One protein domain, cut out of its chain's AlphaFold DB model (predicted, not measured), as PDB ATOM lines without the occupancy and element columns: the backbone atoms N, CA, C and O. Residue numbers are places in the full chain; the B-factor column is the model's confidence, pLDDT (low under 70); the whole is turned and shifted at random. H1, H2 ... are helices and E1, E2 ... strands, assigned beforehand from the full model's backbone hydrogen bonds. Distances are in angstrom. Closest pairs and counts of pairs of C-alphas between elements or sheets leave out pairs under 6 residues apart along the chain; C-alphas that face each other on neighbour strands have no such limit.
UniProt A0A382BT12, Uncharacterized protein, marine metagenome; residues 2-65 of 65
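AT A GLANCE: This is residues 2 to 65 of the 65 residues of an uncharacterized protein of marine metagenome (UniProt A0A382BT12). A single helix, H1, sticks out as a long free arm from a small compact head, in which a three-stranded antiparallel sheet has one helix, H2, packed over one face and the other face bare. Residues 2 to 22, of which 2 to 16 belong to H1, stand free, and this arm makes the length of the whole. The printed part has 64 residues with two named helices and three named strands, in the order H1 E1 H2 E2 E3; the sheet's order is E1 - E3 - E2 and the class is mixed, helices and strands. The whole is extended, with a radius of gyration of the C-alphas of 17.1 A, and the C-alphas span 57 by 23 by 17 A.

HOW THE PARTS SIT: H1, residues 2 to 16, is not on the sheet, with 0 pairs of C-alphas within 10 A. In the sheet, E1, residues 27 to 32, is an edge strand and the antiparallel neighbour of E3, residues 60 to 64, at 150 degrees between their directions; N 61 and O 31 are 2.8 A apart and N 28 and O 63 2.9 A, within hydrogen-bond range. H2, residues 36 to 46, is on the sheet at a height over the sheet of 8.1 A. It lies over E3 and over E2, residues 53 to 55, and runs along the strands, at 4 degrees to E2 on the local plane. The closest C-alphas of H2 and E2 are those of Arg 43 and Ala 53, 5.5 A apart; those of H2 and E3 are Cys 39 and Leu 61, 6.3 A apart. E2, the other edge strand, forms a hairpin with the inner strand E3, antiparallel at 157 degrees, with N 54 and O 62 2.9 A apart, within hydrogen-bond range. E1, H2 and E2 form a split strand-helix-strand unit, two strands running the same way with a helix between them along the chain and E3 between them in the sheet; its crossover is right-handed. H1 is apart from H2, E2 and E3. In H1 and H2 every O i to N i+4 pair is within hydrogen-bond range.

IN THESE COORDINATES: H1 begins at C-alpha 2, (151.244, 129.122, 141.162), and is 21.1 A long from first to last C-alpha. E1 is 14.0 A long, H2 15.3 A, E2 6.9 A and E3 13.3 A. H2 begins at C-alpha 36, (164.716, 170.951, 168.082), and E3 ends at C-alpha 64, (162.616, 165.988, 149.745).

THE WHOLE: The two C-alphas farthest apart are those of Thr 2 and Glu 34, at 56.7 A. Without the free stretch, the body of 43 residues spans 26 by 19 by 13 A. The printed part has no cut and no long link; the links E1 to H2 and E2 to E3 are tight, and H1 to E1 and H2 to E2 are short. The mean pLDDT of the printed part is 73.8, and residues 15 to 30, 47 to 52 and 64 to 65 of the model are under 70.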
ATOM      1  N   THR A   2     152.058 128.050 140.550       83.12
ATOM      2  CA  THR A   2     151.244 129.122 141.162       83.12
ATOM      3  C   THR A   2     152.001 129.978 142.184       83.12
ATOM      4  O   THR A   2     151.896 131.197 142.148       83.12
ATOM      5  N   VAL A   3     152.835 129.366 143.031       85.00
ATOM      6  CA  VAL A   3     153.649 130.084 144.032       85.00
ATOM      7  C   VAL A   3     154.590 131.107 143.385       85.00
ATOM      8  O   VAL A   3     154.691 132.232 143.858       85.00
ATOM      9  N   LEU A   4     155.234 130.749 142.269       88.31
ATOM     10  CA  LEU A   4     156.157 131.646 141.567       88.31
ATOM     11  C   LEU A   4     155.428 132.855 140.974       88.31
ATOM     12  O   LEU A   4     155.945 133.965 141.030       88.31
ATOM     13  N   ILE A   5     154.215 132.649 140.457       88.25
ATOM     14  CA  ILE A   5     153.385 133.718 139.889       88.25
ATOM     15  C   ILE A   5     152.937 134.691 140.986       88.25
ATOM     16  O   ILE A   5     153.000 135.902 140.790       88.25
ATOM     17  N   VAL A   6     152.540 134.177 142.155       88.25
ATOM     18  CA  VAL A   6     152.143 135.010 143.302       88.25
ATOM     19  C   VAL A   6     153.317 135.848 143.802       88.25
ATOM     20  O   VAL A   6     153.169 137.052 143.983       88.25
ATOM     21  N   VAL A   7     154.494 135.240 143.973       89.56
ATOM     22  CA  VAL A   7     155.696 135.956 144.431       89.56
ATOM     23  C   VAL A   7     156.125 137.013 143.412       89.56
ATOM     24  O   VAL A   7     156.376 138.154 143.794       89.56
ATOM     25  N   ALA A   8     156.145 136.680 142.119       86.88
ATOM     26  CA  ALA A   8     156.479 137.638 141.066       86.88
ATOM     27  C   ALA A   8     155.489 138.816 141.022       86.88
ATOM     28  O   ALA A   8     155.914 139.965 140.917       86.88
ATOM     29  N   GLY A   9     154.187 138.554 141.168       83.56
ATOM     30  CA  GLY A   9     153.165 139.602 141.232       83.56
ATOM     31  C   GLY A   9     153.326 140.527 142.440       83.56
ATOM     32  O   GLY A   9     153.162 141.737 142.311       83.56
ATOM     33  N   LEU A  10     153.708 139.983 143.598       83.94
ATOM     34  CA  LEU A  10     153.917 140.756 144.826       83.94
ATOM     35  C   LEU A  10     155.152 141.661 144.723       83.94
ATOM     36  O   LEU A  10     155.085 142.839 145.070       83.94
ATOM     37  N   VAL A  11     156.250 141.134 144.173       82.25
ATOM     38  CA  VAL A  11     157.483 141.902 143.946       82.25
ATOM     39  C   VAL A  11     157.250 143.016 142.920       82.25
ATOM     40  O   VAL A  11     157.626 144.159 143.167       82.25
ATOM     41  N   LEU A  12     156.582 142.723 141.800       81.44
ATOM     42  CA  LEU A  12     156.269 143.727 140.773       81.44
ATOM     43  C   LEU A  12     155.247 144.769 141.262       81.44
ATOM     44  O   LEU A  12     155.342 145.943 140.902       81.44
ATOM     45  N   GLY A  13     154.304 144.369 142.117       78.12
ATOM     46  CA  GLY A  13     153.368 145.279 142.780       78.12
ATOM     47  C   GLY A  13     154.069 146.256 143.727       78.12
ATOM     48  O   GLY A  13     153.798 147.451 143.681       78.12
ATOM     49  N   MET A  14     155.026 145.773 144.525       71.00
ATOM     50  CA  MET A  14     155.854 146.630 145.388       71.00
ATOM     51  C   MET A  14     156.813 147.533 144.603       71.00
ATOM     52  O   MET A  14     157.203 148.581 145.102       71.00
ATOM     53  N   PHE A  15     157.208 147.141 143.388       68.62
ATOM     54  CA  PHE A  15     158.066 147.966 142.536       68.62
ATOM     55  C   PHE A  15     157.289 149.082 141.821       68.62
ATOM     56  O   PHE A  15     157.827 150.153 141.566       68.62
ATOM     57  N   THR A  16     156.022 148.831 141.472       68.44
ATOM     58  CA  THR A  16     155.160 149.805 140.776       68.44
ATOM     59  C   THR A  16     154.511 150.797 141.734       68.44
ATOM     60  O   THR A  16     154.388 151.975 141.403       68.44
ATOM     61  N   TYR A  17     154.122 150.342 142.924       66.69
ATOM     62  CA  TYR A  17     153.724 151.206 144.027       66.69
ATOM     63  C   TYR A  17     154.908 151.368 144.962       66.69
ATOM     64  O   TYR A  17     155.114 150.529 145.833       66.69
ATOM     65  N   GLU A  18     155.663 152.453 144.794       63.34
ATOM     66  CA  GLU A  18     156.686 152.843 145.761       63.34
ATOM     67  C   GLU A  18     155.991 152.983 147.130       63.34
ATOM     68  O   GLU A  18     155.131 153.861 147.301       63.34
ATOM     69  N   PRO A  19     156.234 152.067 148.088       62.81
ATOM     70  CA  PRO A  19     155.553 152.138 149.366       62.81
ATOM     71  C   PRO A  19     156.028 153.412 150.057       62.81
ATOM     72  O   PRO A  19     157.212 153.729 150.041       62.81
ATOM     73  N   SER A  20     155.117 154.145 150.692       62.50
ATOM     74  CA  SER A  20     155.408 155.463 151.276       62.50
ATOM     75  C   SER A  20     156.510 155.466 152.346       62.50
ATOM     76  O   SER A  20     156.978 156.535 152.725       62.50
ATOM     77  N   TRP A  21     156.931 154.295 152.844       62.00
ATOM     78  CA  TRP A  21     158.078 154.142 153.744       62.00
ATOM     79  C   TRP A  21     159.434 154.004 153.023       62.00
ATOM     80  O   TRP A  21     160.468 154.144 153.671       62.00
ATOM     81  N   PHE A  22     159.450 153.713 151.718       61.50
ATOM     82  CA  PHE A  22     160.624 153.772 150.840       61.50
ATOM     83  C   PHE A  22     160.556 155.067 150.026       61.50
ATOM     84  O   PHE A  22     160.426 155.048 148.809       61.50
ATOM     85  N   ASP A  23     160.622 156.211 150.705       64.25
ATOM     86  CA  ASP A  23     160.843 157.469 149.999       64.25
ATOM     87  C   ASP A  23     162.317 157.524 149.576       64.25
ATOM     88  O   ASP A  23     163.202 157.767 150.399       64.25
ATOM     89  N   THR A  24     162.600 157.206 148.309       66.88
ATOM     90  CA  THR A  24     163.965 157.243 147.755       66.88
ATOM     91  C   THR A  24     164.373 158.636 147.273       66.88
ATOM     92  O   THR A  24     165.472 158.810 146.732       66.88
ATOM     93  N   ARG A  25     163.519 159.652 147.470       68.19
ATOM     94  CA  ARG A  25     163.815 161.019 147.037       68.19
ATOM     95  C   ARG A  25     165.082 161.536 147.715       68.19
ATOM     96  O   ARG A  25     165.248 161.387 148.928       68.19
ATOM     97  N   PRO A  26     165.976 162.198 146.961       63.50
ATOM     98  CA  PRO A  26     167.164 162.794 147.540       63.50
ATOM     99  C   PRO A  26     166.762 163.854 148.571       63.50
ATOM    100  O   PRO A  26     166.051 164.813 148.268       63.50
ATOM    101  N   HIS A  27     167.232 163.661 149.801       69.06
ATOM    102  CA  HIS A  27     167.106 164.629 150.878       69.06
ATOM    103  C   HIS A  27     168.163 165.720 150.705       69.06
ATOM    104  O   HIS A  27     169.361 165.464 150.833       69.06
ATOM    105  N   TYR A  28     167.728 166.950 150.459       66.56
ATOM    106  CA  TYR A  28     168.616 168.103 150.404       66.56
ATOM    107  C   TYR A  28     168.677 168.764 151.774       66.56
ATOM    108  O   TYR A  28     167.648 169.045 152.389       66.56
ATOM    109  N   TYR A  29     169.890 169.011 152.255       62.41
ATOM    110  CA  TYR A  29     170.103 169.804 153.456       62.41
ATOM    111  C   TYR A  29     169.677 171.249 153.178       62.41
ATOM    112  O   TYR A  29     170.197 171.862 152.244       62.41
ATOM    113  N   SER A  30     168.742 171.786 153.966       69.62
ATOM    114  CA  SER A  30     168.330 173.188 153.836       69.62
ATOM    115  C   SER A  30     168.972 174.063 154.910       69.62
ATOM    116  O   SER A  30     169.647 175.025 154.563       69.62
ATOM    117  N   HIS A  31     168.813 173.718 156.197       72.94
ATOM    118  CA  HIS A  31     169.302 174.519 157.327       72.94
ATOM    119  C   HIS A  31     169.454 173.715 158.632       72.94
ATOM    120  O   HIS A  31     168.694 172.785 158.903       72.94
ATOM    121  N   THR A  32     170.393 174.123 159.492       74.38
ATOM    122  CA  THR A  32     170.466 173.725 160.913       74.38
ATOM    123  C   THR A  32     169.849 174.777 161.817       74.38
ATOM    124  O   THR A  32     170.150 175.960 161.685       74.38
ATOM    125  N   TYR A  33     169.040 174.320 162.770       76.56
ATOM    126  CA  TYR A  33     168.423 175.145 163.805       76.56
ATOM    127  C   TYR A  33     169.143 174.976 165.142       76.56
ATOM    128  O   TYR A  33     169.690 173.915 165.446       76.56
ATOM    129  N   GLU A  34     169.108 176.005 165.982       74.44
ATOM    130  CA  GLU A  34     169.734 175.956 167.307       74.44
ATOM    131  C   GLU A  34     168.952 175.033 168.258       74.44
ATOM    132  O   GLU A  34     169.526 174.358 169.115       74.44
ATOM    133  N   ASN A  35     167.634 174.918 168.053       77.62
ATOM    134  CA  ASN A  35     166.736 174.147 168.908       77.62
ATOM    135  C   ASN A  35     165.840 173.180 168.110       77.62
ATOM    136  O   ASN A  35     165.273 173.522 167.071       77.62
ATOM    137  N   LYS A  36     165.614 171.975 168.655       75.12
ATOM    138  CA  LYS A  36     164.716 170.951 168.082       75.12
ATOM    139  C   LYS A  36     163.295 171.465 167.843       75.12
ATOM    140  O   LYS A  36     162.658 171.078 166.864       75.12
ATOM    141  N   ARG A  37     162.803 172.341 168.726       79.88
ATOM    142  CA  ARG A  37     161.447 172.912 168.634       79.88
ATOM    143  C   ARG A  37     161.271 173.803 167.406       79.88
ATOM    144  O   ARG A  37     160.185 173.845 166.840       79.88
ATOM    145  N   GLU A  38     162.325 174.498 166.993       79.19
ATOM    146  CA  GLU A  38     162.289 175.371 165.818       79.19
ATOM    147  C   GLU A  38     162.258 174.548 164.536       79.19
ATOM    148  O   GLU A  38     161.403 174.787 163.686       79.19
ATOM    149  N   CYS A  39     163.085 173.499 164.457       78.94
ATOM    150  CA  CYS A  39     163.042 172.563 163.334       78.94
ATOM    151  C   CYS A  39     161.641 171.941 163.182       78.94
ATOM    152  O   CYS A  39     161.104 171.884 162.078       78.94
ATOM    153  N   GLN A  40     161.004 171.529 164.289       79.88
ATOM    154  CA  GLN A  40     159.650 170.965 164.253       79.88
ATOM    155  C   GLN A  40     158.591 171.962 163.767       79.88
ATOM    156  O   GLN A  40     157.785 171.599 162.913       79.88
ATOM    157  N   ARG A  41     158.616 173.218 164.235       82.62
ATOM    158  CA  ARG A  41     157.677 174.249 163.750       82.62
ATOM    159  C   ARG A  41     157.820 174.487 162.252       82.62
ATOM    160  O   ARG A  41     156.824 174.577 161.542       82.62
ATOM    161  N   VAL A  42     159.056 174.581 161.768       79.50
ATOM    162  CA  VAL A  42     159.321 174.801 160.342       79.50
ATOM    163  C   VAL A  42     158.885 173.588 159.521       79.50
ATOM    164  O   VAL A  42     158.260 173.755 158.479       79.50
ATOM    165  N   ARG A  43     159.119 172.369 160.021       78.69
ATOM    166  CA  ARG A  43     158.610 171.136 159.409       78.69
ATOM    167  C   ARG A  43     157.085 171.133 159.302       78.69
ATOM    168  O   ARG A  43     156.579 170.716 158.270       78.69
ATOM    169  N   GLU A  44     156.358 171.574 160.325       79.38
ATOM    170  CA  GLU A  44     154.888 171.647 160.292       79.38
ATOM    171  C   GLU A  44     154.378 172.665 159.265       79.38
ATOM    172  O   GLU A  44     153.423 172.387 158.541       79.38
ATOM    173  N   ILE A  45     155.047 173.816 159.160       78.12
ATOM    174  CA  ILE A  45     154.740 174.833 158.145       78.12
ATOM    175  C   ILE A  45     155.006 174.271 156.744       78.12
ATOM    176  O   ILE A  45     154.152 174.377 155.864       78.12
ATOM    177  N   LEU A  46     156.158 173.623 156.548       72.75
ATOM    178  CA  LEU A  46     156.562 173.063 155.260       72.75
ATOM    179  C   LEU A  46     155.775 171.814 154.879       72.75
ATOM    180  O   LEU A  46     155.499 171.645 153.704       72.75
ATOM    181  N   ALA A  47     155.314 170.993 155.824       67.75
ATOM    182  CA  ALA A  47     154.471 169.830 155.533       67.75
ATOM    183  C   ALA A  47     153.161 170.208 154.817       67.75
ATOM    184  O   ALA A  47     152.538 169.362 154.174       67.75
ATOM    185  N   LYS A  48     152.741 171.474 154.916       64.38
ATOM    186  CA  LYS A  48     151.563 172.009 154.230       64.38
ATOM    187  C   LYS A  48     151.845 172.443 152.785       64.38
ATOM    188  O   LYS A  48     150.904 172.552 152.002       64.38
ATOM    189  N   THR A  49     153.104 172.707 152.437       62.06
ATOM    190  CA  THR A  49     153.500 173.330 151.161       62.06
ATOM    191  C   THR A  49     154.410 172.429 150.327       62.06
ATOM    192  O   THR A  49     154.253 172.362 149.112       62.06
ATOM    193  N   GLU A  50     155.313 171.692 150.967       60.72
ATOM    194  CA  GLU A  50     156.278 170.792 150.346       60.72
ATOM    195  C   GLU A  50     156.128 169.372 150.900       60.72
ATOM    196  O   GLU A  50     156.014 169.131 152.106       60.72
ATOM    197  N   LYS A  51     156.102 168.397 149.989       60.78
ATOM    198  CA  LYS A  51     156.004 166.985 150.351       60.78
ATOM    199  C   LYS A  51     157.371 166.521 150.845       60.78
ATOM    200  O   LYS A  51     158.232 166.237 150.028       60.78
ATOM    201  N   GLY A  52     157.504 166.448 152.170       67.56
ATOM    202  CA  GLY A  52     158.558 165.743 152.902       67.56
ATOM    203  C   GLY A  52     159.664 166.652 153.447       67.56
ATOM    204  O   GLY A  52     160.702 166.894 152.846       67.56
ATOM    205  N   ALA A  53     159.441 167.129 154.668       73.38
ATOM    206  CA  ALA A  53     160.461 167.761 155.488       73.38
ATOM    207  C   ALA A  53     160.795 166.833 156.664       73.38
ATOM    208  O   ALA A  53     159.887 166.344 157.354       73.38
ATOM    209  N   VAL A  54     162.080 166.578 156.905       76.00
ATOM    210  CA  VAL A  54     162.566 165.695 157.977       76.00
ATOM    211  C   VAL A  54     163.552 166.457 158.856       76.00
ATOM    212  O   VAL A  54     164.508 167.050 158.367       76.00
ATOM    213  N   CYS A  55     163.327 166.420 160.170       77.50
ATOM    214  CA  CYS A  55     164.268 166.929 161.165       77.50
ATOM    215  C   CYS A  55     165.111 165.780 161.715       77.50
ATOM    216  O   CYS A  55     164.566 164.773 162.169       77.50
ATOM    217  N   THR A  56     166.429 165.946 161.712       76.94
ATOM    218  CA  THR A  56     167.375 164.967 162.270       76.94
ATOM    219  C   THR A  56     167.696 165.247 163.740       76.94
ATOM    220  O   THR A  56     167.333 166.288 164.295       76.94
ATOM    221  N   SER A  57     168.419 164.327 164.387       73.50
ATOM    222  CA  SER A  57     168.890 164.481 165.771       73.50
ATOM    223  C   SER A  57     169.807 165.690 165.981       73.50
ATOM    224  O   SER A  57     169.872 166.191 167.102       73.50
ATOM    225  N   ASN A  58     170.464 166.158 164.915       74.62
ATOM    226  CA  ASN A  58     171.420 167.270 164.920       74.62
ATOM    227  C   ASN A  58     170.749 168.625 164.644       74.62
ATOM    228  O   ASN A  58     171.418 169.571 164.240       74.62
ATOM    229  N   ASN A  59     169.424 168.708 164.797       75.06
ATOM    230  CA  ASN A  59     168.615 169.893 164.501       75.06
ATOM    231  C   ASN A  59     168.708 170.363 163.035       75.06
ATOM    232  O   ASN A  59     168.373 171.505 162.727       75.06
ATOM    233  N   ALA A  60     169.151 169.491 162.125       76.12
ATOM    234  CA  ALA A  60     169.192 169.770 160.697       76.12
ATOM    235  C   ALA A  60     167.864 169.396 160.035       76.12
ATOM    236  O   ALA A  60     167.345 168.297 160.266       76.12
ATOM    237  N   LEU A  61     167.357 170.312 159.213       80.19
ATOM    238  CA  LEU A  61     166.182 170.150 158.375       80.19
ATOM    239  C   LEU A  61     166.609 169.703 156.975       80.19
ATOM    240  O   LEU A  61     167.468 170.319 156.338       80.19
ATOM    241  N   TYR A  62     165.972 168.642 156.503       76.06
ATOM    242  CA  TYR A  62     166.132 168.115 155.158       76.06
ATOM    243  C   TYR A  62     164.810 168.194 154.413       76.06
ATOM    244  O   TYR A  62     163.759 167.891 154.983       76.06
ATOM    245  N   LEU A  63     164.879 168.574 153.142       74.62
ATOM    246  CA  LEU A  63     163.736 168.666 152.240       74.62
ATOM    247  C   LEU A  63     163.849 167.583 151.169       74.62
ATOM    248  O   LEU A  63     164.917 167.405 150.579       74.62
ATOM    249  N   THR A  64     162.764 166.859 150.918       69.19
ATOM    250  CA  THR A  64     162.616 165.988 149.745       69.19
ATOM    251  C   THR A  64     161.980 166.778 148.612       69.19
ATOM    252  O   THR A  64     161.008 167.501 148.827       69.19
ATOM    253  N   LYS A  65     162.515 166.631 147.399       62.25
ATOM    254  CA  LYS A  65     161.959 167.225 146.178       62.25
ATOM    255  C   LYS A  65     161.238 166.168 145.351       62.25
ATOM    256  O   LYS A  65     161.773 165.046 145.248       62.25
TER     257      LYS A  65